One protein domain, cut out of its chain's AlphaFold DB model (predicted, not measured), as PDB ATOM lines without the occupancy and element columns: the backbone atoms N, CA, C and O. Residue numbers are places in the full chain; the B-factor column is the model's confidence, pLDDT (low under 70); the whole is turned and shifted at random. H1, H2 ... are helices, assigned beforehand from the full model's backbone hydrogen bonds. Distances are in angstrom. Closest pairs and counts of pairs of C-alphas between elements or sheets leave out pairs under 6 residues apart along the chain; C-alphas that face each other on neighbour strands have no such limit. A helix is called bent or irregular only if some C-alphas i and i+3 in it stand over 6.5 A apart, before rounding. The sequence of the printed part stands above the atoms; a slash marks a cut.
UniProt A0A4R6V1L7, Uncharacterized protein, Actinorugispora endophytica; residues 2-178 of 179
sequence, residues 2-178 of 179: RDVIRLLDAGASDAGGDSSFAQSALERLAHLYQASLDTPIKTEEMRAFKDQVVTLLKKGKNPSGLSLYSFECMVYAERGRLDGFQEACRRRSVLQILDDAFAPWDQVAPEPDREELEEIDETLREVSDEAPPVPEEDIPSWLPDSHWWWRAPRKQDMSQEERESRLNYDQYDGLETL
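AT A GLANCE: This is residues 2 to 178 of the 179 residues of an uncharacterized protein of Actinorugispora endophytica (UniProt A0A4R6V1L7). A bundle of three helices, H4, H5 and H7, has a second group of three, H1, H2 and H3, standing across one end like the bar of a T, with their centres in a triangle. Beyond the other end lie two small helices, H9 and H10, which touch no helix; from the same end a long unnamed stretch, residues 129 to 147, loops out and comes back to the short H8. The class is all helix: 177 residues are printed, with ten named helices, H1 to H10 in order along the chain, and no named strand. The whole is compact, with a radius of gyration of the C-alphas of 17.8 A and spans of 52 by 37 by 27 A.

HOW THE PARTS SIT: H1, residues 2 to 12, and H2, residues 19 to 38, form a helical hairpin: they touch, closest at the C-alphas of Val 4 and Ala 25, 5.0 A apart, and run opposite ways at a shallow tilt of 22 degrees. H3, residues 43 to 57, touches H1 with residues 52 to 57 alone, closest at the C-alphas of Leu 8 and Leu 56, 5.8 A apart, and runs the same way at a shallow tilt of 21 degrees. H4, residues 62 to 81, touches H2 with residues 62 to 69 alone, about perpendicular at 78 degrees; their closest C-alphas, of Ser 19 and Gly 65, are 4.0 A apart. H5, residues 85 to 102, touches H2 with residues 94 to 102 alone, about perpendicular at 73 degrees; the closest C-alphas, of Ala 30 and Val 94, are 5.7 A apart. H4 and H5 are the hub, touching five helices each, and form a second helical hairpin: they run opposite ways at a tilt of 36 degrees, only just steep, with the C-alphas of Tyr 76 and Ala 88 closest at 5.0 A. H6, residues 105 to 108, only just touches H3, with 3 pairs of C-alphas within 8 A; the closest are those of Val 54 and Val 108, 6.3 A apart. H7, residues 111 to 128, touches H4 at a shallow tilt of 19 degrees, the same way, closest at the C-alphas of Met 74 and Ile 120, 5.4 A apart. H4, H5 and H7 are an up and down bundle, each running against the one before it. H8, residues 148 to 151, only just touches H5, with 3 pairs of C-alphas within 8 A, closest at the C-alphas of Cys 89 and Trp 149, 5.9 A apart. H9, residues 160 to 167, and H10, residues 169 to 176, are close but not clearly touching, about perpendicular at 86 degrees, with the C-alphas of Ser 165 and Tyr 172 closest at 7.3 A. Every O i to N i+4 pair is within hydrogen-bond range in H1, H3, H5 and H9, against 15 of 16 in H2 and H4, 12 of 14 in H7 and 2 of 4 in H10; H6 and H8 are too short for such a pair.

IN THESE COORDINATES: H1 begins at C-alpha 2, (43.293, -27.375, -26.724). From first to last C-alpha H2 measures 30.4 A, H3 20.9 A, H4 30.5 A, H5 24.9 A and H7 26.3 A. H4 is irregular, with C-alphas 78 and 81 7.7 A apart. H7 ends at C-alpha 128, (13.987, -4.642, -24.510), and H10 at C-alpha 176, (22.934, 11.398, -4.955).

THE WHOLE: The two C-alphas farthest apart, of Glu 44 and Leu 178, are 61.3 A apart. The printed part has no cut; the link from H7 to H8, of 19 residues, is long. The mean pLDDT of the printed part is 90.6, and residues 14 to 17 and 171 to 178 are under 70.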
ATOM      1  N   ARG A   2      42.427 -27.012 -27.885       94.12
ATOM      2  CA  ARG A   2      43.293 -27.375 -26.724       94.12
ATOM      3  C   ARG A   2      43.079 -26.505 -25.483       94.12
ATOM      4  O   ARG A   2      42.998 -27.001 -24.369       94.12
ATOM      5  N   ASP A   3      42.948 -25.210 -25.716       95.69
ATOM      6  CA  ASP A   3      42.744 -24.197 -24.691       95.69
ATOM      7  C   ASP A   3      41.422 -24.323 -23.926       95.69
ATOM      8  O   ASP A   3      41.384 -23.995 -22.745       95.69
ATOM      9  N   VAL A   4      40.363 -24.799 -24.588       97.31
ATOM     10  CA  VAL A   4      39.066 -25.094 -23.959       97.31
ATOM     11  C   VAL A   4      39.202 -26.339 -23.090       97.31
ATOM     12  O   VAL A   4      38.855 -26.304 -21.915       97.31
ATOM     13  N   ILE A   5      39.788 -27.408 -23.641       97.75
ATOM     14  CA  ILE A   5      40.008 -28.666 -22.914       97.75
ATOM     15  C   ILE A   5      40.832 -28.434 -21.650       97.75
ATOM     16  O   ILE A   5      40.424 -28.862 -20.581       97.75
ATOM     17  N   ARG A   6      41.929 -27.674 -21.738       96.50
ATOM     18  CA  ARG A   6      42.778 -27.356 -20.581       96.50
ATOM     19  C   ARG A   6      42.005 -26.673 -19.446       96.50
ATOM     20  O   ARG A   6      42.285 -26.940 -18.283       96.50
ATOM     21  N   LEU A   7      41.085 -25.765 -19.773       96.62
ATOM     22  CA  LEU A   7      40.273 -25.074 -18.770       96.62
ATOM     23  C   LEU A   7      39.240 -26.009 -18.151       96.62
ATOM     24  O   LEU A   7      39.135 -26.074 -16.932       96.62
ATOM     25  N   LEU A   8      38.531 -26.776 -18.978       96.81
ATOM     26  CA  LEU A   8      37.551 -27.735 -18.483       96.81
ATOM     27  C   LEU A   8      38.212 -28.853 -17.660       96.81
ATOM     28  O   LEU A   8      37.661 -29.247 -16.639       96.81
ATOM     29  N   ASP A   9      39.410 -29.315 -18.022       96.06
ATOM     30  CA  ASP A   9      40.200 -30.248 -17.207       96.06
ATOM     31  C   ASP A   9      40.584 -29.628 -15.854       96.06
ATOM     32  O   ASP A   9      40.508 -30.294 -14.821       96.06
ATOM     33  N   ALA A  10      40.962 -28.344 -15.833       93.94
ATOM     34  CA  ALA A  10      41.283 -27.640 -14.592       93.94
ATOM     35  C   ALA A  10      40.058 -27.502 -13.672       93.94
ATOM     36  O   ALA A  10      40.171 -27.743 -12.471       93.94
ATOM     37  N   GLY A  11      38.884 -27.178 -14.222       93.06
ATOM     38  CA  GLY A  11      37.628 -27.130 -13.463       93.06
ATOM     39  C   GLY A  11      37.098 -28.512 -13.053       93.06
ATOM     40  O   GLY A  11      36.442 -28.644 -12.019       93.06
ATOM     41  N   ALA A  12      37.438 -29.564 -13.804       92.69
ATOM     42  CA  ALA A  12      37.101 -30.950 -13.480       92.69
ATOM     43  C   ALA A  12      38.000 -31.563 -12.387       92.69
ATOM     44  O   ALA A  12      37.683 -32.638 -11.883       92.69
ATOM     45  N   SER A  13      39.115 -30.913 -12.041       89.19
ATOM     46  CA  SER A  13      40.092 -31.423 -11.076       89.19
ATOM     47  C   SER A  13      39.586 -31.356  -9.630       89.19
ATOM     48  O   SER A  13      39.162 -30.303  -9.149       89.19
ATOM     49  N   ASP A  14      39.739 -32.462  -8.896       66.50
ATOM     50  CA  ASP A  14      39.390 -32.578  -7.472       66.50
ATOM     51  C   ASP A  14      40.290 -31.730  -6.550       66.50
ATOM     52  O   ASP A  14      39.959 -31.490  -5.389       66.50
ATOM     53  N   ALA A  15      41.427 -31.238  -7.053       65.88
ATOM     54  CA  ALA A  15      42.436 -30.508  -6.279       65.88
ATOM     55  C   ALA A  15      42.128 -29.003  -6.085       65.88
ATOM     56  O   ALA A  15      43.049 -28.211  -5.887       65.88
ATOM     57  N   GLY A  16      40.853 -28.607  -6.139       59.47
ATOM     58  CA  GLY A  16      40.422 -27.214  -5.975       59.47
ATOM     59  C   GLY A  16      40.146 -26.481  -7.288       59.47
ATOM     60  O   GLY A  16      40.519 -25.318  -7.419       59.47
ATOM     61  N   GLY A  17      39.514 -27.150  -8.262       65.88
ATOM     62  CA  GLY A  17      38.980 -26.479  -9.448       65.88
ATOM     63  C   GLY A  17      38.077 -25.291  -9.083       65.88
ATOM     64  O   GLY A  17      37.372 -25.318  -8.072       65.88
ATOM     65  N   ASP A  18      38.111 -24.250  -9.912       83.12
ATOM     66  CA  ASP A  18      37.303 -23.034  -9.784       83.12
ATOM     67  C   ASP A  18      36.254 -22.996 -10.910       83.12
ATOM     68  O   ASP A  18      36.560 -23.295 -12.068       83.12
ATOM     69  N   SER A  19      35.017 -22.618 -10.574       85.62
ATOM     70  CA  SER A  19      33.927 -22.355 -11.525       85.62
ATOM     71  C   SER A  19      34.315 -21.363 -12.626       85.62
ATOM     72  O   SER A  19      33.825 -21.487 -13.750       85.62
ATOM     73  N   SER A  20      35.236 -20.432 -12.351       91.19
ATOM     74  CA  SER A  20      35.732 -19.455 -13.330       91.19
ATOM     75  C   SER A  20      36.399 -20.103 -14.554       91.19
ATOM     76  O   SER A  20      36.393 -19.530 -15.650       91.19
ATOM     77  N   PHE A  21      36.928 -21.328 -14.420       94.94
ATOM     78  CA  PHE A  21      37.489 -22.063 -15.553       94.94
ATOM     79  C   PHE A  21      36.421 -22.488 -16.557       94.94
ATOM     80  O   PHE A  21      36.661 -22.381 -17.761       94.94
ATOM     81  N   ALA A  22      35.253 -22.929 -16.085       95.06
ATOM     82  CA  ALA A  22      34.143 -23.288 -16.960       95.06
ATOM     83  C   ALA A  22      33.627 -22.052 -17.699       95.06
ATOM     84  O   ALA A  22      33.544 -22.079 -18.922       95.06
ATOM     85  N   GLN A  23      33.416 -20.938 -16.990       95.44
ATOM     86  CA  GLN A  23      33.021 -19.667 -17.606       95.44
ATOM     87  C   GLN A  23      34.018 -19.234 -18.696       95.44
ATOM     88  O   GLN A  23      33.643 -18.984 -19.839       95.44
ATOM     89  N   SER A  24      35.318 -19.263 -18.387       96.88
ATOM     90  CA  SER A  24      36.375 -18.954 -19.361       96.88
ATOM     91  C   SER A  24      36.374 -19.907 -20.563       96.88
ATOM     92  O   SER A  24      36.725 -19.513 -21.678       96.88
ATOM     93  N   ALA A  25      36.032 -21.179 -20.349       97.69
ATOM     94  CA  ALA A  25      35.941 -22.171 -21.410       97.69
ATOM     95  C   ALA A  25      34.748 -21.903 -22.339       97.69
ATOM     96  O   ALA A  25      34.918 -22.029 -23.551       97.69
ATOM     97  N   LEU A  26      33.598 -21.489 -21.797       97.62
ATOM     98  CA  LEU A  26      32.410 -21.105 -22.569       97.62
ATOM     99  C   LEU A  26      32.709 -19.932 -23.510       97.62
ATOM    100  O   LEU A  26      32.473 -20.023 -24.714       97.62
ATOM    101  N   GLU A  27      33.362 -18.887 -23.005       97.06
ATOM    102  CA  GLU A  27      33.794 -17.745 -23.826       97.06
ATOM    103  C   GLU A  27      34.724 -18.175 -24.972       97.06
ATOM    104  O   GLU A  27      34.606 -17.757 -26.125       97.06
ATOM    105  N   ARG A  28      35.648 -19.096 -24.678       97.62
ATOM    106  CA  ARG A  28      36.563 -19.645 -25.686       97.62
ATOM    107  C   ARG A  28      35.868 -20.558 -26.693       97.62
ATOM    108  O   ARG A  28      36.381 -20.687 -27.806       97.62
ATOM    109  N   LEU A  29      34.752 -21.191 -26.339       97.31
ATOM    110  CA  LEU A  29      33.924 -21.943 -27.283       97.31
ATOM    111  C   LEU A  29      33.248 -21.004 -28.282       97.31
ATOM    112  O   LEU A  29      33.287 -21.295 -29.475       97.31
ATOM    113  N   ALA A  30      32.735 -19.853 -27.843       96.06
ATOM    114  CA  ALA A  30      32.174 -18.851 -28.750       96.06
ATOM    115  C   ALA A  30      33.225 -18.303 -29.733       96.06
ATOM    116  O   ALA A  30      32.990 -18.279 -30.941       96.06
ATOM    117  N   HIS A  31      34.434 -17.982 -29.257       95.12
ATOM    118  CA  HIS A  31      35.539 -17.594 -30.148       95.12
ATOM    119  C   HIS A  31      35.951 -18.716 -31.113       95.12
ATOM    120  O   HIS A  31      36.293 -18.462 -32.267       95.12
ATOM    121  N   LEU A  32      35.930 -19.972 -30.655       95.69
ATOM    122  CA  LEU A  32      36.215 -21.120 -31.511       95.69
ATOM    123  C   LEU A  32      35.135 -21.306 -32.584       95.69
ATOM    124  O   LEU A  32      35.481 -21.615 -33.721       95.69
ATOM    125  N   TYR A  33      33.861 -21.123 -32.231       95.25
ATOM    126  CA  TYR A  33      32.745 -21.157 -33.171       95.25
ATOM    127  C   TYR A  33      32.939 -20.107 -34.259       95.25
ATOM    128  O   TYR A  33      32.988 -20.471 -35.432       95.25
ATOM    129  N   GLN A  34      33.174 -18.851 -33.871       95.12
ATOM    130  CA  GLN A  34      33.451 -17.764 -34.807       95.12
ATOM    131  C   GLN A  34      34.604 -18.122 -35.758       95.12
ATOM    132  O   GLN A  34      34.436 -18.083 -36.972       95.12
ATOM    133  N   ALA A  35      35.752 -18.554 -35.225       93.81
ATOM    134  CA  ALA A  35      36.904 -18.934 -36.047       93.81
ATOM    135  C   ALA A  35      36.608 -20.115 -36.995       93.81
ATOM    136  O   ALA A  35      37.196 -20.217 -38.073       93.81
ATOM    137  N   SER A  36      35.701 -21.014 -36.602       93.88
ATOM    138  CA  SER A  36      35.311 -22.166 -37.416       93.88
ATOM    139  C   SER A  36      34.413 -21.812 -38.603       93.88
ATOM    140  O   SER A  36      34.353 -22.598 -39.548       93.88
ATOM    141  N   LEU A  37      33.760 -20.642 -38.581       92.38
ATOM    142  CA  LEU A  37      32.979 -20.137 -39.714       92.38
ATOM    143  C   LEU A  37      33.891 -19.802 -40.902       92.38
ATOM    144  O   LEU A  37      33.570 -20.146 -42.037       92.38
ATOM    145  N   ASP A  38      35.058 -19.211 -40.630       92.00
ATOM    146  CA  ASP A  38      36.042 -18.858 -41.660       92.00
ATOM    147  C   ASP A  38      36.952 -20.034 -42.026       92.00
ATOM    148  O   ASP A  38      37.313 -20.233 -43.187       92.00
ATOM    149  N   THR A  39      37.362 -20.814 -41.022       92.94
ATOM    150  CA  THR A  39      38.258 -21.963 -41.193       92.94
ATOM    151  C   THR A  39      37.617 -23.219 -40.607       92.94
ATOM    152  O   THR A  39      37.857 -23.554 -39.441       92.94
ATOM    153  N   PRO A  40      36.819 -23.952 -41.407       90.81
ATOM    154  CA  PRO A  40      36.139 -25.150 -40.941       90.81
ATOM    155  C   PRO A  40      37.114 -26.192 -40.392       90.81
ATOM    156  O   PRO A  40      38.097 -26.578 -41.032       90.81
ATOM    157  N   ILE A  41      36.813 -26.687 -39.194       89.31
ATOM    158  CA  ILE A  41      37.559 -27.773 -38.556       89.31
ATOM    159  C   ILE A  41      37.095 -29.103 -39.157       89.31
ATOM    160  O   ILE A  41      35.914 -29.293 -39.453       89.31
ATOM    161  N   LYS A  42      38.021 -30.053 -39.327       90.81
ATOM    162  CA  LYS A  42      37.699 -31.391 -39.845       90.81
ATOM    163  C   LYS A  42      36.617 -32.052 -38.987       90.81
ATOM    164  O   LYS A  42      36.736 -32.085 -37.766       90.81
ATOM    165  N   THR A  43      35.608 -32.647 -39.625       90.38
ATOM    166  CA  THR A  43      34.425 -33.207 -38.946       90.38
ATOM    167  C   THR A  43      34.767 -34.205 -37.839       90.38
ATOM    168  O   THR A  43      34.178 -34.138 -36.766       90.38
ATOM    169  N   GLU A  44      35.736 -35.098 -38.062       93.38
ATOM    170  CA  GLU A  44      36.163 -36.082 -37.053       93.38
ATOM    171  C   GLU A  44      36.853 -35.432 -35.847       93.38
ATOM    172  O   GLU A  44      36.585 -35.796 -34.704       93.38
ATOM    173  N   GLU A  45      37.707 -34.434 -36.090       93.94
ATOM    174  CA  GLU A  45      38.392 -33.690 -35.027       93.94
ATOM    175  C   GLU A  45      37.388 -32.890 -34.192       93.94
ATOM    176  O   GLU A  45      37.434 -32.918 -32.964       93.94
ATOM    177  N   MET A  46      36.431 -32.243 -34.861       94.62
ATOM    178  CA  MET A  46      35.350 -31.525 -34.201       94.62
ATOM    179  C   MET A  46      34.459 -32.472 -33.387       94.62
ATOM    180  O   MET A  46      34.130 -32.154 -32.250       94.62
ATOM    181  N   ARG A  47      34.099 -33.652 -33.915       95.19
ATOM    182  CA  ARG A  47      33.294 -34.640 -33.175       95.19
ATOM    183  C   ARG A  47      33.994 -35.080 -31.890       95.19
ATOM    184  O   ARG A  47      33.411 -34.960 -30.820       95.19
ATOM    185  N   ALA A  48      35.258 -35.500 -31.989       96.25
ATOM    186  CA  ALA A  48      36.035 -35.916 -30.822       96.25
ATOM    187  C   ALA A  48      36.174 -34.788 -29.783       96.25
ATOM    188  O   ALA A  48      36.105 -35.032 -28.579       96.25
ATOM    189  N   PHE A  49      36.336 -33.545 -30.243       97.38
ATOM    190  CA  PHE A  49      36.372 -32.378 -29.369       97.38
ATOM    191  C   PHE A  49      35.039 -32.154 -28.637       97.38
ATOM    192  O   PHE A  49      35.056 -31.959 -27.422       97.38
ATOM    193  N   LYS A  50      33.896 -32.224 -29.335       97.44
ATOM    194  CA  LYS A  50      32.561 -32.084 -28.723       97.44
ATOM    195  C   LYS A  50      32.309 -33.151 -27.657       97.44
ATOM    196  O   LYS A  50      31.916 -32.810 -26.544       97.44
ATOM    197  N   ASP A  51      32.632 -34.412 -27.948       97.31
ATOM    198  CA  ASP A  51      32.483 -35.517 -26.989       97.31
ATOM    199  C   ASP A  51      33.298 -35.269 -25.706       97.31
ATOM    200  O   ASP A  51      32.844 -35.535 -24.584       97.31
ATOM    201  N   GLN A  52      34.504 -34.708 -25.853       97.75
ATOM    202  CA  GLN A  52      35.352 -34.351 -24.720       97.75
ATOM    203  C   GLN A  52      34.790 -33.164 -23.924       97.75
ATOM    204  O   GLN A  52      34.798 -33.211 -22.694       97.75
ATOM    205  N   VAL A  53      34.265 -32.132 -24.594       98.12
ATOM    206  CA  VAL A  53      33.601 -30.986 -23.945       98.12
ATOM    207  C   VAL A  53      32.403 -31.453 -23.120       98.12
ATOM    208  O   VAL A  53      32.352 -31.156 -21.927       98.12
ATOM    209  N   VAL A  54      31.499 -32.253 -23.699       98.00
ATOM    210  CA  VAL A  54      30.339 -32.824 -22.988       98.00
ATOM    211  C   VAL A  54      30.788 -33.617 -21.761       98.00
ATOM    212  O   VAL A  54      30.223 -33.479 -20.676       98.00
ATOM    213  N   THR A  55      31.826 -34.442 -21.914       97.25
ATOM    214  CA  THR A  55      32.360 -35.258 -20.817       97.25
ATOM    215  C   THR A  55      32.922 -34.402 -19.685       97.25
ATOM    216  O   THR A  55      32.712 -34.728 -18.517       97.25
ATOM    217  N   LEU A  56      33.667 -33.340 -20.002       97.06
ATOM    218  CA  LEU A  56      34.317 -32.508 -18.990       97.06
ATOM    219  C   LEU A  56      33.348 -31.536 -18.319       97.06
ATOM    220  O   LEU A  56      33.461 -31.340 -17.111       97.06
ATOM    221  N   LEU A  57      32.370 -30.987 -19.045       96.88
ATOM    222  CA  LEU A  57      31.356 -30.092 -18.475       96.88
ATOM    223  C   LEU A  57      30.570 -30.741 -17.328       96.88
ATOM    224  O   LEU A  57      30.158 -30.050 -16.408       96.88
ATOM    225  N   LYS A  58      30.449 -32.073 -17.325       95.56
ATOM    226  CA  LYS A  58      29.758 -32.854 -16.284       95.56
ATOM    227  C   LYS A  58      30.597 -33.152 -15.037       95.56
ATOM    228  O   LYS A  58      30.111 -33.823 -14.130       95.56
ATOM    229  N   LYS A  59      31.871 -32.754 -15.002       94.62
ATOM    230  CA  LYS A  59      32.829 -33.173 -13.964       94.62
ATOM    231  C   LYS A  59      33.270 -32.026 -13.063       94.62
ATOM    232  O   LYS A  59      33.384 -30.882 -13.496       94.62
ATOM    233  N   GLY A  60      33.608 -32.376 -11.822       93.50
ATOM    234  CA  GLY A  60      34.177 -31.457 -10.840       93.50
ATOM    235  C   GLY A  60      33.293 -30.230 -10.622       93.50
ATOM    236  O   GLY A  60      32.108 -30.358 -10.322       93.50
ATOM    237  N   LYS A  61      33.874 -29.038 -10.771       94.81
ATOM    238  CA  LYS A  61      33.190 -27.747 -10.601       94.81
ATOM    239  C   LYS A  61      32.610 -27.174 -11.891       94.81
ATOM    240  O   LYS A  61      31.967 -26.128 -11.835       94.81
ATOM    241  N   ASN A  62      32.786 -27.848 -13.028       95.38
ATOM    242  CA  ASN A  62      32.266 -27.355 -14.300       95.38
ATOM    243  C   ASN A  62      30.736 -27.230 -14.337       95.38
ATOM    244  O   ASN A  62      30.288 -26.195 -14.826       95.38
ATOM    245  N   PRO A  63      29.933 -28.165 -13.775       94.62
ATOM    246  CA  PRO A  63      28.484 -27.988 -13.719       94.62
ATOM    247  C   PRO A  63      28.098 -26.715 -12.964       94.62
ATOM    248  O   PRO A  63      27.358 -25.894 -13.481       94.62
ATOM    249  N   SER A  64      28.694 -26.482 -11.788       93.00
ATOM    250  CA  SER A  64      28.446 -25.259 -11.014       93.00
ATOM    251  C   SER A  64      28.880 -23.994 -11.753       93.00
ATOM    252  O   SER A  64      28.235 -22.964 -11.615       93.00
ATOM    253  N   GLY A  65      29.968 -24.051 -12.524       94.56
ATOM    254  CA  GLY A  65      30.401 -22.924 -13.346       94.56
ATOM    255  C   GLY A  65      29.475 -22.646 -14.532       94.56
ATOM    256  O   GLY A  65      29.295 -21.482 -14.877       94.56
ATOM    257  N   LEU A  66      28.862 -23.683 -15.116       95.62
ATOM    258  CA  LEU A  66      27.829 -23.540 -16.142       95.62
ATOM    259  C   LEU A  66      26.560 -22.907 -15.557       95.62
ATOM    260  O   LEU A  66      26.119 -21.887 -16.079       95.62
ATOM    261  N   SER A  67      26.042 -23.439 -14.443       94.44
ATOM    262  CA  SER A  67      24.866 -22.872 -13.766       94.44
ATOM    263  C   SER A  67      25.124 -21.429 -13.321       94.44
ATOM    264  O   SER A  67      24.287 -20.561 -13.523       94.44
ATOM    265  N   LEU A  68      26.317 -21.125 -12.792       94.50
ATOM    266  CA  LEU A  68      26.676 -19.756 -12.413       94.50
ATOM    267  C   LEU A  68      26.739 -18.811 -13.621       94.50
ATOM    268  O   LEU A  68      26.348 -17.657 -13.506       94.50
ATOM    269  N   TYR A  69      27.219 -19.273 -14.779       96.50
ATOM    270  CA  TYR A  69      27.243 -18.447 -15.989       96.50
ATOM    271  C   TYR A  69      25.825 -18.121 -16.486       96.50
ATOM    272  O   TYR A  69      25.583 -16.992 -16.918       96.50
ATOM    273  N   SER A  70      24.912 -19.098 -16.423       96.62
ATOM    274  CA  SER A  70      23.487 -18.923 -16.740       96.62
ATOM    275  C   SER A  70      22.822 -17.942 -15.772       96.62
ATOM    276  O   SER A  70      22.296 -16.917 -16.203       96.62
ATOM    277  N   PHE A  71      23.009 -18.148 -14.469       95.56
ATOM    278  CA  PHE A  71      22.532 -17.235 -13.433       95.56
ATOM    279  C   PHE A  71      23.056 -15.802 -13.612       95.56
ATOM    280  O   PHE A  71      22.298 -14.839 -13.555       95.56
ATOM    281  N   GLU A  72      24.353 -15.624 -13.881       96.69
ATOM    282  CA  GLU A  72      24.917 -14.299 -14.167       96.69
ATOM    283  C   GLU A  72      24.273 -13.667 -15.411       96.69
ATOM    284  O   GLU A  72      24.030 -12.463 -15.424       96.69
ATOM    285  N   CYS A  73      23.964 -14.457 -16.446       98.25
ATOM    286  CA  CYS A  73      23.225 -13.976 -17.612       98.25
ATOM    287  C   CYS A  73      21.838 -13.444 -17.224       98.25
ATOM    288  O   CYS A  73      21.460 -12.370 -17.694       98.25
ATOM    289  N   MET A  74      21.118 -14.150 -16.348       97.88
ATOM    290  CA  MET A  74      19.830 -13.702 -15.811       97.88
ATOM    291  C   MET A  74      19.965 -12.397 -15.018       97.88
ATOM    292  O   MET A  74      19.249 -11.441 -15.294       97.88
ATOM    293  N   VAL A  75      20.956 -12.291 -14.125       97.38
ATOM    294  CA  VAL A  75      21.228 -11.054 -13.365       97.38
ATOM    295  C   VAL A  75      21.462  -9.854 -14.294       97.38
ATOM    296  O   VAL A  75      20.977  -8.750 -14.037       97.38
ATOM    297  N   TYR A  76      22.180 -10.045 -15.404       98.06
ATOM    298  CA  TYR A  76      22.348  -8.990 -16.407       98.06
ATOM    299  C   TYR A  76      21.053  -8.693 -17.174       98.06
ATOM    300  O   TYR A  76      20.784  -7.529 -17.475       98.06
ATOM    301  N   ALA A  77      20.234  -9.705 -17.475       97.88
ATOM    302  CA  ALA A  77      18.944  -9.512 -18.133       97.88
ATOM    303  C   ALA A  77      17.985  -8.690 -17.253       97.88
ATOM    304  O   ALA A  77      17.371  -7.741 -17.742       97.88
ATOM    305  N   GLU A  78      17.932  -8.961 -15.947       96.81
ATOM    306  CA  GLU A  78      17.154  -8.185 -14.969       96.81
ATOM    307  C   GLU A  78      17.616  -6.717 -14.896       96.81
ATOM    308  O   GLU A  78      16.803  -5.795 -14.792       96.81
ATOM    309  N   ARG A  79      18.927  -6.478 -15.043       95.31
ATOM    310  CA  ARG A  79      19.530  -5.137 -15.184       95.31
ATOM    311  C   ARG A  79      19.385  -4.549 -16.593       95.31
ATOM    312  O   ARG A  79      19.983  -3.517 -16.892       95.31
ATOM    313  N   GLY A  80      18.584  -5.153 -17.472       94.94
ATOM    314  CA  GLY A  80      18.470  -4.786 -18.885       94.94
ATOM    315  C   GLY A  80      17.995  -3.353 -19.152       94.94
ATOM    316  O   GLY A  80      18.347  -2.767 -20.170       94.94
ATOM    317  N   ARG A  81      17.254  -2.733 -18.225       92.75
ATOM    318  CA  ARG A  81      16.868  -1.308 -18.332       92.75
ATOM    319  C   ARG A  81      18.035  -0.333 -18.084       92.75
ATOM    320  O   ARG A  81      17.893   0.862 -18.365       92.75
ATOM    321  N   LEU A  82      19.147  -0.845 -17.554       92.00
ATOM    322  CA  LEU A  82      20.366  -0.138 -17.154       92.00
ATOM    323  C   LEU A  82      21.568  -0.653 -17.972       92.00
ATOM    324  O   LEU A  82      21.506  -0.723 -19.195       92.00
ATOM    325  N   ASP A  83      22.664  -1.018 -17.314       91.44
ATOM    326  CA  ASP A  83      23.927  -1.470 -17.903       91.44
ATOM    327  C   ASP A  83      23.958  -2.956 -18.300       91.44
ATOM    328  O   ASP A  83      24.931  -3.419 -18.895       91.44
ATOM    329  N   GLY A  84      22.904  -3.717 -17.998       94.88
ATOM    330  CA  GLY A  84      22.931  -5.172 -18.133       94.88
ATOM    331  C   GLY A  84      22.615  -5.717 -19.526       94.88
ATOM    332  O   GLY A  84      23.054  -6.815 -19.862       94.88
ATOM    333  N   PHE A  85      21.895  -4.971 -20.370       95.88
ATOM    334  CA  PHE A  85      21.292  -5.540 -21.584       95.88
ATOM    335  C   PHE A  85      22.313  -6.123 -22.565       95.88
ATOM    336  O   PHE A  85      22.160  -7.245 -23.050       95.88
ATOM    337  N   GLN A  86      23.375  -5.368 -22.855       95.12
ATOM    338  CA  GLN A  86      24.401  -5.787 -23.806       95.12
ATOM    339  C   GLN A  86      25.174  -7.012 -23.298       95.12
ATOM    340  O   GLN A  86      25.436  -7.943 -24.060       95.12
ATOM    341  N   GLU A  87      25.501  -7.044 -22.005       96.69
ATOM    342  CA  GLU A  87      26.208  -8.173 -21.401       96.69
ATOM    343  C   GLU A  87      25.322  -9.426 -21.335       96.69
ATOM    344  O   GLU A  87      25.795 -10.529 -21.617       96.69
ATOM    345  N   ALA A  88      24.021  -9.263 -21.080       97.88
ATOM    346  CA  ALA A  88      23.050 -10.349 -21.177       97.88
ATOM    347  C   ALA A  88      22.973 -10.910 -22.607       97.88
ATOM    348  O   ALA A  88      23.064 -12.123 -22.794       97.88
ATOM    349  N   CYS A  89      22.912 -10.055 -23.637       97.50
ATOM    350  CA  CYS A  89      22.937 -10.494 -25.040       97.50
ATOM    351  C   CYS A  89      24.208 -11.298 -25.367       97.50
ATOM    352  O   CYS A  89      24.149 -12.330 -26.052       97.50
ATOM    353  N   ARG A  90      25.364 -10.848 -24.863       97.56
ATOM    354  CA  ARG A  90      26.662 -11.517 -25.027       97.56
ATOM    355  C   ARG A  90      26.657 -12.904 -24.401       97.56
ATOM    356  O   ARG A  90      26.917 -13.887 -25.095       97.56
ATOM    357  N   ARG A  91      26.299 -13.001 -23.124       97.94
ATOM    358  CA  ARG A  91      26.269 -14.267 -22.378       97.94
ATOM    359  C   ARG A  91      25.230 -15.231 -22.928       97.94
ATOM    360  O   ARG A  91      25.542 -16.396 -23.165       97.94
ATOM    361  N   ARG A  92      24.036 -14.742 -23.254       97.88
ATOM    362  CA  ARG A  92      22.985 -15.563 -23.858       97.88
ATOM    363  C   ARG A  92      23.391 -16.116 -25.225       97.88
ATOM    364  O   ARG A  92      23.052 -17.254 -25.551       97.88
ATOM    365  N   SER A  93      24.191 -15.364 -25.984       97.94
ATOM    366  CA  SER A  93      24.790 -15.850 -27.231       97.94
ATOM    367  C   SER A  93      25.791 -16.979 -26.995       97.94
ATOM    368  O   SER A  93      25.773 -17.964 -27.727       97.94
ATOM    369  N   VAL A  94      26.632 -16.877 -25.963       97.88
ATOM    370  CA  VAL A  94      27.559 -17.953 -25.572       97.88
ATOM    371  C   VAL A  94      26.792 -19.223 -25.182       97.88
ATOM    372  O   VAL A  94      27.154 -20.310 -25.632       97.88
ATOM    373  N   LEU A  95      25.704 -19.087 -24.415       97.31
ATOM    374  CA  LEU A  95      24.838 -20.203 -24.009       97.31
ATOM    375  C   LEU A  95      24.132 -20.863 -25.210       97.31
ATOM    376  O   LEU A  95      24.063 -22.090 -25.271       97.31
ATOM    377  N   GLN A  96      23.673 -20.075 -26.192       96.75
ATOM    378  CA  GLN A  96      23.074 -20.595 -27.430       96.75
ATOM    379  C   GLN A  96      24.103 -21.336 -28.297       96.75
ATOM    380  O   GLN A  96      23.841 -22.425 -28.795       96.75
ATOM    381  N   ILE A  97      25.308 -20.776 -28.446       96.88
ATOM    382  CA  ILE A  97      26.387 -21.400 -29.227       96.88
ATOM    383  C   ILE A  97      26.837 -22.714 -28.586       96.88
ATOM    384  O   ILE A  97      27.155 -23.667 -29.300       96.88
ATOM    385  N   LEU A  98      26.886 -22.776 -27.251       96.81
ATOM    386  CA  LEU A  98      27.154 -24.022 -26.543       96.81
ATOM    387  C   LEU A  98      26.155 -25.103 -26.971       96.81
ATOM    388  O   LEU A  98      26.602 -26.167 -27.405       96.81
ATOM    389  N   ASP A  99      24.856 -24.802 -26.909       96.31
ATOM    390  CA  ASP A  99      23.771 -25.729 -27.251       96.31
ATOM    391  C   ASP A  99      23.850 -26.204 -28.704       96.31
ATOM    392  O   ASP A  99      23.964 -27.400 -28.986       96.31
ATOM    393  N   ASP A 100      23.880 -25.245 -29.629       95.38
ATOM    394  CA  ASP A 100      23.750 -25.501 -31.060       95.38
ATOM    395  C   ASP A 100      25.004 -26.166 -31.638       95.38
ATOM    396  O   ASP A 100      24.936 -27.005 -32.546       95.38
ATOM    397  N   ALA A 101      26.186 -25.770 -31.149       95.06
ATOM    398  CA  ALA A 101      27.444 -26.089 -31.807       95.06
ATOM    399  C   ALA A 101      28.328 -27.072 -31.041       95.06
ATOM    400  O   ALA A 101      29.154 -27.712 -31.697       95.06
ATOM    401  N   PHE A 102      28.199 -27.248 -29.723       96.62
ATOM    402  CA  PHE A 102      29.196 -28.012 -28.960       96.62
ATOM    403  C   PHE A 102      28.632 -29.081 -28.035       96.62
ATOM    404  O   PHE A 102      29.074 -30.228 -28.120       96.62
ATOM    405  N   ALA A 103      27.715 -28.718 -27.150       96.50
ATOM    406  CA  ALA A 103      27.222 -29.570 -26.085       96.50
ATOM    407  C   ALA A 103      25.760 -29.210 -25.781       96.50
ATOM    408  O   ALA A 103      25.529 -28.265 -25.027       96.50
ATOM    409  N   PRO A 104      24.800 -29.969 -26.341       93.94
ATOM    410  CA  PRO A 104      23.381 -29.731 -26.113       93.94
ATOM    411  C   PRO A 104      23.027 -29.685 -24.622       93.94
ATOM    412  O   PRO A 104      23.534 -30.501 -23.838       93.94
ATOM    413  N   TRP A 105      22.155 -28.757 -24.223       91.56
ATOM    414  CA  TRP A 105      21.792 -28.543 -22.815       91.56
ATOM    415  C   TRP A 105      21.200 -29.785 -22.159       91.56
ATOM    416  O   TRP A 105      21.523 -30.084 -21.012       91.56
ATOM    417  N   ASP A 106      20.401 -30.559 -22.895       91.31
ATOM    418  CA  ASP A 106      19.828 -31.825 -22.423       91.31
ATOM    419  C   ASP A 106      20.890 -32.872 -22.048       91.31
ATOM    420  O   ASP A 106      20.611 -33.807 -21.292       91.31
ATOM    421  N   GLN A 107      22.121 -32.710 -22.538       93.38
ATOM    422  CA  GLN A 107      23.240 -33.547 -22.158       93.38
ATOM    423  C   GLN A 107      23.960 -33.006 -20.934       93.38
ATOM    424  O   GLN A 107      24.352 -33.827 -20.110       93.38
ATOM    425  N   VAL A 108      24.219 -31.700 -20.835       92.75
ATOM    426  CA  VAL A 108      25.181 -31.140 -19.863       92.75
ATOM    427  C   VAL A 108      24.563 -30.467 -18.645       92.75
ATOM    428  O   VAL A 108      25.271 -30.314 -17.651       92.75
ATOM    429  N   ALA A 109      23.279 -30.124 -18.688       88.62
ATOM    430  CA  ALA A 109      22.613 -29.368 -17.640       88.62
ATOM    431  C   ALA A 109      21.363 -30.088 -17.103       88.62
ATOM    432  O   ALA A 109      20.706 -30.832 -17.840       88.62
ATOM    433  N   PRO A 110      21.029 -29.903 -15.816       84.06
ATOM    434  CA  PRO A 110      19.772 -30.377 -15.252       84.06
ATOM    435  C   PRO A 110      18.581 -29.559 -15.783       84.06
ATOM    436  O   PRO A 110      18.748 -28.496 -16.370       84.06
ATOM    437  N   GLU A 111      17.361 -30.058 -15.572       85.69
ATOM    438  CA  GLU A 111      16.131 -29.408 -16.052       85.69
ATOM    439  C   GLU A 111      15.943 -27.948 -15.595       85.69
ATOM    440  O   GLU A 111      15.667 -27.139 -16.476       85.69
ATOM    441  N   PRO A 112      16.174 -27.576 -14.317       81.19
ATOM    442  CA  PRO A 112      16.005 -26.191 -13.864       81.19
ATOM    443  C   PRO A 112      16.887 -25.188 -14.617       81.19
ATOM    444  O   PRO A 112      16.430 -24.115 -14.988       81.19
ATOM    445  N   ASP A 113      18.131 -25.561 -14.922       83.94
ATOM    446  CA  ASP A 113      19.057 -24.709 -15.677       83.94
ATOM    447  C   ASP A 113      18.585 -24.494 -17.130       83.94
ATOM    448  O   ASP A 113      18.995 -23.542 -17.785       83.94
ATOM    449  N   ARG A 114      17.733 -25.382 -17.667       86.25
ATOM    450  CA  ARG A 114      17.137 -25.215 -19.004       86.25
ATOM    451  C   ARG A 114      15.927 -24.290 -18.976       86.25
ATOM    452  O   ARG A 114      15.769 -23.507 -19.905       86.25
ATOM    453  N   GLU A 115      15.105 -24.380 -17.932       90.19
ATOM    454  CA  GLU A 115      13.989 -23.452 -17.703       90.19
ATOM    455  C   GLU A 115      14.516 -22.015 -17.546       90.19
ATOM    456  O   GLU A 115      13.971 -21.092 -18.147       90.19
ATOM    457  N   GLU A 116      15.659 -21.838 -16.874       91.69
ATOM    458  CA  GLU A 116      16.324 -20.535 -16.725       91.69
ATOM    459  C   GLU A 116      16.659 -19.871 -18.076       91.69
ATOM    460  O   GLU A 116      16.577 -18.652 -18.204       91.69
ATOM    461  N   LEU A 117      16.975 -20.635 -19.131       93.75
ATOM    462  CA  LEU A 117      17.210 -20.057 -20.462       93.75
ATOM    463  C   LEU A 117      15.940 -19.443 -21.061       93.75
ATOM    464  O   LEU A 117      16.019 -18.413 -21.729       93.75
ATOM    465  N   GLU A 118      14.784 -20.065 -20.836       94.19
ATOM    466  CA  GLU A 118      13.496 -19.532 -21.283       94.19
ATOM    467  C   GLU A 118      13.120 -18.276 -20.483       94.19
ATOM    468  O   GLU A 118      12.655 -17.295 -21.068       94.19
ATOM    469  N   GLU A 119      13.407 -18.262 -19.178       96.69
ATOM    470  CA  GLU A 119      13.217 -17.097 -18.305       96.69
ATOM    471  C   GLU A 119      14.128 -15.920 -18.695       96.69
ATOM    472  O   GLU A 119      13.680 -14.769 -18.721       96.69
ATOM    473  N   ILE A 120      15.385 -16.182 -19.074       97.81
ATOM    474  CA  ILE A 120      16.295 -15.161 -19.616       97.81
ATOM    475  C   ILE A 120      15.708 -14.563 -20.899       97.81
ATOM    476  O   ILE A 120      15.694 -13.341 -21.066       97.81
ATOM    477  N   ASP A 121      15.216 -15.405 -21.812       97.69
ATOM    478  CA  ASP A 121      14.591 -14.957 -23.057       97.69
ATOM    479  C   ASP A 121      13.358 -14.083 -22.791       97.69
ATOM    480  O   ASP A 121      13.170 -13.066 -23.460       97.69
ATOM    481  N   GLU A 122      12.500 -14.476 -21.846       97.56
ATOM    482  CA  GLU A 122      11.328 -13.703 -21.427       97.56
ATOM    483  C   GLU A 122      11.738 -12.355 -20.830       97.56
ATOM    484  O   GLU A 122      11.305 -11.314 -21.328       97.56
ATOM    485  N   THR A 123      12.668 -12.357 -19.878       97.88
ATOM    486  CA  THR A 123      13.188 -11.146 -19.232       97.88
ATOM    487  C   THR A 123      13.776 -10.174 -20.254       97.88
ATOM    488  O   THR A 123      13.471  -8.980 -20.238       97.88
ATOM    489  N   LEU A 124      14.567 -10.673 -21.212       97.31
ATOM    490  CA  LEU A 124      15.115  -9.856 -22.296       97.31
ATOM    491  C   LEU A 124      14.021  -9.246 -23.179       97.31
ATOM    492  O   LEU A 124      14.166  -8.097 -23.598       97.31
ATOM    493  N   ARG A 125      12.917  -9.960 -23.452       96.19
ATOM    494  CA  ARG A 125      11.768  -9.377 -24.172       96.19
ATOM    495  C   ARG A 125      11.142  -8.252 -23.363       96.19
ATOM    496  O   ARG A 125      10.945  -7.173 -23.916       96.19
ATOM    497  N   GLU A 126      10.874  -8.486 -22.082       95.69
ATOM    498  CA  GLU A 126      10.217  -7.520 -21.197       95.69
ATOM    499  C   GLU A 126      10.987  -6.206 -21.072       95.69
ATOM    500  O   GLU A 126      10.396  -5.127 -21.099       95.69
ATOM    501  N   VAL A 127      12.312  -6.281 -20.949       94.81
ATOM    502  CA  VAL A 127      13.159  -5.096 -20.758       94.81
ATOM    503  C   VAL A 127      13.590  -4.441 -22.075       94.81
ATOM    504  O   VAL A 127      14.017  -3.288 -22.057       94.81
ATOM    505  N   SER A 128      13.462  -5.124 -23.220       93.44
ATOM    506  CA  SER A 128      13.987  -4.642 -24.510       93.44
ATOM    507  C   SER A 128      13.411  -3.302 -24.971       93.44
ATOM    508  O   SER A 128      14.157  -2.470 -25.481       93.44
ATOM    509  N   ASP A 129      12.117  -3.039 -24.766       89.62
ATOM    510  CA  ASP A 129      11.497  -1.775 -25.198       89.62
ATOM    511  C   ASP A 129      12.100  -0.551 -24.472       89.62
ATOM    512  O   ASP A 129      12.077   0.563 -25.000       89.62
ATOM    513  N   GLU A 130      12.683  -0.755 -23.286       89.50
ATOM    514  CA  GLU A 130      13.249   0.295 -22.435       89.50
ATOM    515  C   GLU A 130      14.774   0.245 -22.313       89.50
ATOM    516  O   GLU A 130      15.359   1.183 -21.768       89.50
ATOM    517  N   ALA A 131      15.419  -0.820 -22.785       91.31
ATOM    518  CA  ALA A 131      16.858  -0.999 -22.685       91.31
ATOM    519  C   ALA A 131      17.626   0.109 -23.426       91.31
ATOM    520  O   ALA A 131      17.171   0.582 -24.477       91.31
ATOM    521  N   PRO A 132      18.811   0.520 -22.932       89.12
ATOM    522  CA  PRO A 132      19.724   1.319 -23.734       89.12
ATOM    523  C   PRO A 132      19.991   0.626 -25.077       89.12
ATOM    524  O   PRO A 132      20.288  -0.572 -25.090       89.12
ATOM    525  N   PRO A 133      19.879   1.341 -26.210       85.69
ATOM    526  CA  PRO A 133      20.091   0.730 -27.511       85.69
ATOM    527  C   PRO A 133      21.527   0.215 -27.615       85.69
ATOM    528  O   PRO A 133      22.477   0.896 -27.210       85.69
ATOM    529  N   VAL A 134      21.675  -0.984 -28.179       87.69
ATOM    530  CA  VAL A 134      22.979  -1.514 -28.577       87.69
ATOM    531  C   VAL A 134      23.285  -0.970 -29.976       87.69
ATOM    532  O   VAL A 134      22.511  -1.249 -30.895       87.69
ATOM    533  N   PRO A 135      24.356  -0.176 -30.156       85.75
ATOM    534  CA  PRO A 135      24.753   0.332 -31.464       85.75
ATOM    535  C   PRO A 135      25.008  -0.809 -32.443       85.75
ATOM    536  O   PRO A 135      25.528  -1.856 -32.062       85.75
ATOM    537  N   GLU A 136      24.673  -0.613 -33.716       87.38
ATOM    538  CA  GLU A 136      24.814  -1.677 -34.711       87.38
ATOM    539  C   GLU A 136      26.282  -2.070 -34.936       87.38
ATOM    540  O   GLU A 136      26.572  -3.238 -35.187       87.38
ATOM    541  N   GLU A 137      27.221  -1.138 -34.749       88.56
ATOM    542  CA  GLU A 137      28.660  -1.418 -34.740       88.56
ATOM    543  C   GLU A 137      29.121  -2.335 -33.595       88.56
ATOM    544  O   GLU A 137      30.149  -3.002 -33.730       88.56
ATOM    545  N   ASP A 138      28.360  -2.396 -32.499       89.44
ATOM    546  CA  ASP A 138      28.653  -3.231 -31.335       89.44
ATOM    547  C   ASP A 138      28.015  -4.626 -31.446       89.44
ATOM    548  O   ASP A 138      28.352  -5.517 -30.663       89.44
ATOM    549  N   ILE A 139      27.111  -4.842 -32.413       92.56
ATOM    550  CA  ILE A 139      26.494  -6.148 -32.673       92.56
ATOM    551  C   ILE A 139      27.477  -7.008 -33.481       92.56
ATOM    552  O   ILE A 139      27.807  -6.673 -34.622       92.56
ATOM    553  N   PRO A 140      27.932  -8.163 -32.958       92.81
ATOM    554  CA  PRO A 140      28.873  -8.995 -33.695       92.81
ATOM    555  C   PRO A 140      28.270  -9.541 -35.002       92.81
ATOM    556  O   PRO A 140      27.293 -10.287 -34.996       92.81
ATOM    557  N   SER A 141      28.898  -9.216 -36.135       93.25
ATOM    558  CA  SER A 141      28.402  -9.537 -37.487       93.25
ATOM    559  C   SER A 141      28.349 -11.030 -37.829       93.25
ATOM    560  O   SER A 141      27.687 -11.423 -38.785       93.25
ATOM    561  N   TRP A 142      29.054 -11.861 -37.064       92.38
ATOM    562  CA  TRP A 142      29.087 -13.315 -37.225       92.38
ATOM    563  C   TRP A 142      27.950 -14.028 -36.481       92.38
ATOM    564  O   TRP A 142      27.800 -15.242 -36.630       92.38
ATOM    565  N   LEU A 143      27.172 -13.310 -35.663       92.88
ATOM    566  CA  LEU A 143      26.077 -13.912 -34.914       92.88
ATOM    567  C   LEU A 143      24.874 -14.213 -35.818       92.88
ATOM    568  O   LEU A 143      24.474 -13.351 -36.604       92.88
ATOM    569  N   PRO A 144      24.253 -15.398 -35.675       90.25
ATOM    570  CA  PRO A 144      23.037 -15.741 -36.402       90.25
ATOM    571  C   PRO A 144      21.850 -14.832 -36.053       90.25
ATOM    572  O   PRO A 144      21.749 -14.307 -34.943       90.25
ATOM    573  N   ASP A 145      20.873 -14.750 -36.957       89.19
ATOM    574  CA  ASP A 145      19.614 -14.023 -36.723       89.19
ATOM    575  C   ASP A 145      18.782 -14.603 -35.567       89.19
ATOM    576  O   ASP A 145      17.975 -13.890 -34.972       89.19
ATOM    577  N   SER A 146      19.002 -15.874 -35.200       91.81
ATOM    578  CA  SER A 146      18.381 -16.486 -34.016       91.81
ATOM    579  C   SER A 146      18.786 -15.798 -32.708       91.81
ATOM    580  O   SER A 146      18.067 -15.911 -31.722       91.81
ATOM    581  N   HIS A 147      19.872 -15.019 -32.699       95.62
ATOM    582  CA  HIS A 147      20.301 -14.193 -31.569       95.62
ATOM    583  C   HIS A 147      19.570 -12.842 -31.583       95.62
ATOM    584  O   HIS A 147      20.178 -11.767 -31.607       95.62
ATOM    585  N   TRP A 148      18.238 -12.906 -31.618       94.31
ATOM    586  CA  TRP A 148      17.340 -11.771 -31.843       94.31
ATOM    587  C   TRP A 148      17.474 -10.667 -30.782       94.31
ATOM    588  O   TRP A 148      17.248  -9.500 -31.098       94.31
ATOM    589  N   TRP A 149      17.898 -11.008 -29.558       95.00
ATOM    590  CA  TRP A 149      18.068 -10.080 -28.429       95.00
ATOM    591  C   TRP A 149      18.933  -8.863 -28.754       95.00
ATOM    592  O   TRP A 149      18.594  -7.761 -28.342       95.00
ATOM    593  N   TRP A 150      19.977  -9.018 -29.574       95.00
ATOM    594  CA  TRP A 150      20.849  -7.904 -29.971       95.00
ATOM    595  C   TRP A 150      20.112  -6.793 -30.721       95.00
ATOM    596  O   TRP A 150      20.526  -5.640 -30.686       95.00
ATOM    597  N   ARG A 151      19.023  -7.147 -31.408       91.69
ATOM    598  CA  ARG A 151      18.217  -6.246 -32.244       91.69
ATOM    599  C   ARG A 151      16.836  -5.987 -31.641       91.69
ATOM    600  O   ARG A 151      15.980  -5.401 -32.298       91.69
ATOM    601  N   ALA A 152      16.603  -6.451 -30.414       92.06
ATOM    602  CA  ALA A 152      15.339  -6.272 -29.716       92.06
ATOM    603  C   ALA A 152      15.105  -4.828 -29.238       92.06
ATOM    604  O   ALA A 152      13.959  -4.384 -29.349       92.06
ATOM    605  N   PRO A 153      16.122  -4.075 -28.752       87.75
ATOM    606  CA  PRO A 153      15.899  -2.718 -28.277       87.75
ATOM    607  C   PRO A 153      15.281  -1.810 -29.334       87.75
ATOM    608  O   PRO A 153      15.848  -1.592 -30.406       87.75
ATOM    609  N   ARG A 154      14.106  -1.258 -29.026       79.75
ATOM    610  CA  ARG A 154      13.350  -0.419 -29.970       79.75
ATOM    611  C   ARG A 154      13.621   1.070 -29.810       79.75
ATOM    612  O   ARG A 154      13.422   1.824 -30.763       79.75
ATOM    613  N   LYS A 155      14.087   1.498 -28.634       78.00
ATOM    614  CA  LYS A 155      14.357   2.906 -28.317       78.00
ATOM    615  C   LYS A 155      15.705   3.360 -28.889       78.00
ATOM    616  O   LYS A 155      16.674   3.580 -28.168       78.00
ATOM    617  N   GLN A 156      15.756   3.486 -30.212       73.94
ATOM    618  CA  GLN A 156      16.948   3.909 -30.957       73.94
ATOM    619  C   GLN A 156      17.193   5.430 -30.902       73.94
ATOM    620  O   GLN A 156      18.247   5.906 -31.309       73.94
ATOM    621  N   ASP A 157      16.234   6.203 -30.391       79.00
ATOM    622  CA  ASP A 157      16.275   7.665 -30.262       79.00
ATOM    623  C   ASP A 157      16.665   8.147 -28.851       79.00
ATOM    624  O   ASP A 157      16.547   9.334 -28.542       79.00
ATOM    625  N   MET A 158      17.142   7.241 -27.987       85.69
ATOM    626  CA  MET A 158      17.648   7.589 -26.657       85.69
ATOM    627  C   MET A 158      18.803   8.593 -26.771       85.69
ATOM    628  O   MET A 158      19.777   8.363 -27.488       85.69
ATOM    629  N   SER A 159      18.706   9.712 -26.044       86.31
ATOM    630  CA  SER A 159      19.785  10.705 -26.021       86.31
ATOM    631  C   SER A 159      21.072  10.101 -25.449       86.31
ATOM    632  O   SER A 159      21.023   9.212 -24.596       86.31
ATOM    633  N   GLN A 160      22.231  10.600 -25.886       85.69
ATOM    634  CA  GLN A 160      23.520  10.140 -25.362       85.69
ATOM    635  C   GLN A 160      23.619  10.335 -23.840       85.69
ATOM    636  O   GLN A 160      24.095   9.442 -23.149       85.69
ATOM    637  N   GLU A 161      23.108  11.453 -23.318       87.31
ATOM    638  CA  GLU A 161      23.076  11.747 -21.879       87.31
ATOM    639  C   GLU A 161      22.212  10.738 -21.105       87.31
ATOM    640  O   GLU A 161      22.657  10.187 -20.099       87.31
ATOM    641  N   GLU A 162      21.004  10.428 -21.595       85.44
ATOM    642  CA  GLU A 162      20.138   9.406 -20.982       85.44
ATOM    643  C   GLU A 162      20.805   8.024 -21.013       85.44
ATOM    644  O   GLU A 162      20.770   7.292 -20.023       85.44
ATOM    645  N   ARG A 163      21.447   7.673 -22.134       85.50
ATOM    646  CA  ARG A 163      22.177   6.410 -22.280       85.50
ATOM    647  C   ARG A 163      23.329   6.325 -21.279       85.50
ATOM    648  O   ARG A 163      23.429   5.336 -20.560       85.50
ATOM    649  N   GLU A 164      24.173   7.350 -21.199       86.56
ATOM    650  CA  GLU A 164      25.303   7.403 -20.264       86.56
ATOM    651  C   GLU A 164      24.844   7.363 -18.802       86.56
ATOM    652  O   GLU A 164      25.462   6.669 -17.995       86.56
ATOM    653  N   SER A 165      23.741   8.038 -18.463       87.12
ATOM    654  CA  SER A 165      23.157   8.000 -17.119       87.12
ATOM    655  C   SER A 165      22.725   6.587 -16.716       87.12
ATOM    656  O   SER A 165      23.053   6.136 -15.622       87.12
ATOM    657  N   ARG A 166      22.058   5.848 -17.613       86.12
ATOM    658  CA  ARG A 166      21.622   4.466 -17.355       86.12
ATOM    659  C   ARG A 166      22.783   3.481 -17.269       86.12
ATOM    660  O   ARG A 166      22.779   2.615 -16.401       86.12
ATOM    661  N   LEU A 167      23.774   3.616 -18.152       86.50
ATOM    662  CA  LEU A 167      24.953   2.746 -18.157       86.50
ATOM    663  C   LEU A 167      25.855   2.972 -16.935       86.50
ATOM    664  O   LEU A 167      26.552   2.057 -16.513       86.50
ATOM    665  N   ASN A 168      25.833   4.173 -16.353       85.69
ATOM    666  CA  ASN A 168      26.597   4.511 -15.151       85.69
ATOM    667  C   ASN A 168      25.699   4.670 -13.913       85.69
ATOM    668  O   ASN A 168      26.098   5.344 -12.964       85.69
ATOM    669  N   TYR A 169      24.500   4.073 -13.910       80.38
ATOM    670  CA  TYR A 169      23.492   4.269 -12.861       80.38
ATOM    671  C   TYR A 169      24.063   4.072 -11.447       80.38
ATOM    672  O   TYR A 169      23.913   4.952 -10.605       80.38
ATOM    673  N   ASP A 170      24.825   2.996 -11.218       76.25
ATOM    674  CA  ASP A 170      25.446   2.702  -9.915       76.25
ATOM    675  C   ASP A 170      26.450   3.787  -9.463       76.25
ATOM    676  O   ASP A 170      26.642   4.009  -8.267       76.25
ATOM    677  N   GLN A 171      27.091   4.498 -10.401       65.94
ATOM    678  CA  GLN A 171      27.978   5.626 -10.083       65.94
ATOM    679  C   GLN A 171      27.185   6.893  -9.740       65.94
ATOM    680  O   GLN A 171      27.624   7.671  -8.894       65.94
ATOM    681  N   TYR A 172      26.028   7.101 -10.374       59.72
ATOM    682  CA  TYR A 172      25.164   8.259 -10.132       59.72
ATOM    683  C   TYR A 172      24.331   8.118  -8.844       59.72
ATOM    684  O   TYR A 172      24.261   9.077  -8.077       59.72
ATOM    685  N   ASP A 173      23.805   6.931  -8.531       60.97
ATOM    686  CA  ASP A 173      23.077   6.644  -7.278       60.97
ATOM    687  C   ASP A 173      23.983   6.824  -6.035       60.97
ATOM    688  O   ASP A 173      23.604   7.396  -5.007       60.97
ATOM    689  N   GLY A 174      25.262   6.449  -6.165       54.38
ATOM    690  CA  GLY A 174      26.288   6.698  -5.147       54.38
ATOM    691  C   GLY A 174      26.640   8.181  -4.936       54.38
ATOM    692  O   GLY A 174      27.161   8.537  -3.881       54.38
ATOM    693  N   LEU A 175      26.363   9.054  -5.912       55.06
ATOM    694  CA  LEU A 175      26.596  10.500  -5.811       55.06
ATOM    695  C   LEU A 175      25.384  11.252  -5.246       55.06
ATOM    696  O   LEU A 175      25.575  12.225  -4.516       55.06
ATOM    697  N   GLU A 176      24.157  10.796  -5.516       53.41
ATOM    698  CA  GLU A 176      22.934  11.398  -4.955       53.41
ATOM    699  C   GLU A 176      22.784  11.153  -3.444       53.41
ATOM    700  O   GLU A 176      22.191  11.965  -2.738       53.41
ATOM    701  N   THR A 177      23.381  10.085  -2.912       51.16
ATOM    702  CA  THR A 177      23.364   9.756  -1.473       51.16
ATOM    703  C   THR A 177      24.393  10.525  -0.629       51.16
ATOM    704  O   THR A 177      24.407  10.390   0.598       51.16
ATOM    705  N   LEU A 178      25.247  11.345  -1.255       49.72
ATOM    706  CA  LEU A 178      26.297  12.142  -0.601       49.72
ATOM    707  C   LEU A 178      26.065  13.667  -0.675       49.72
ATOM    708  O   LEU A 178      26.929  14.424  -0.218       49.72
TER     709      LEU A 178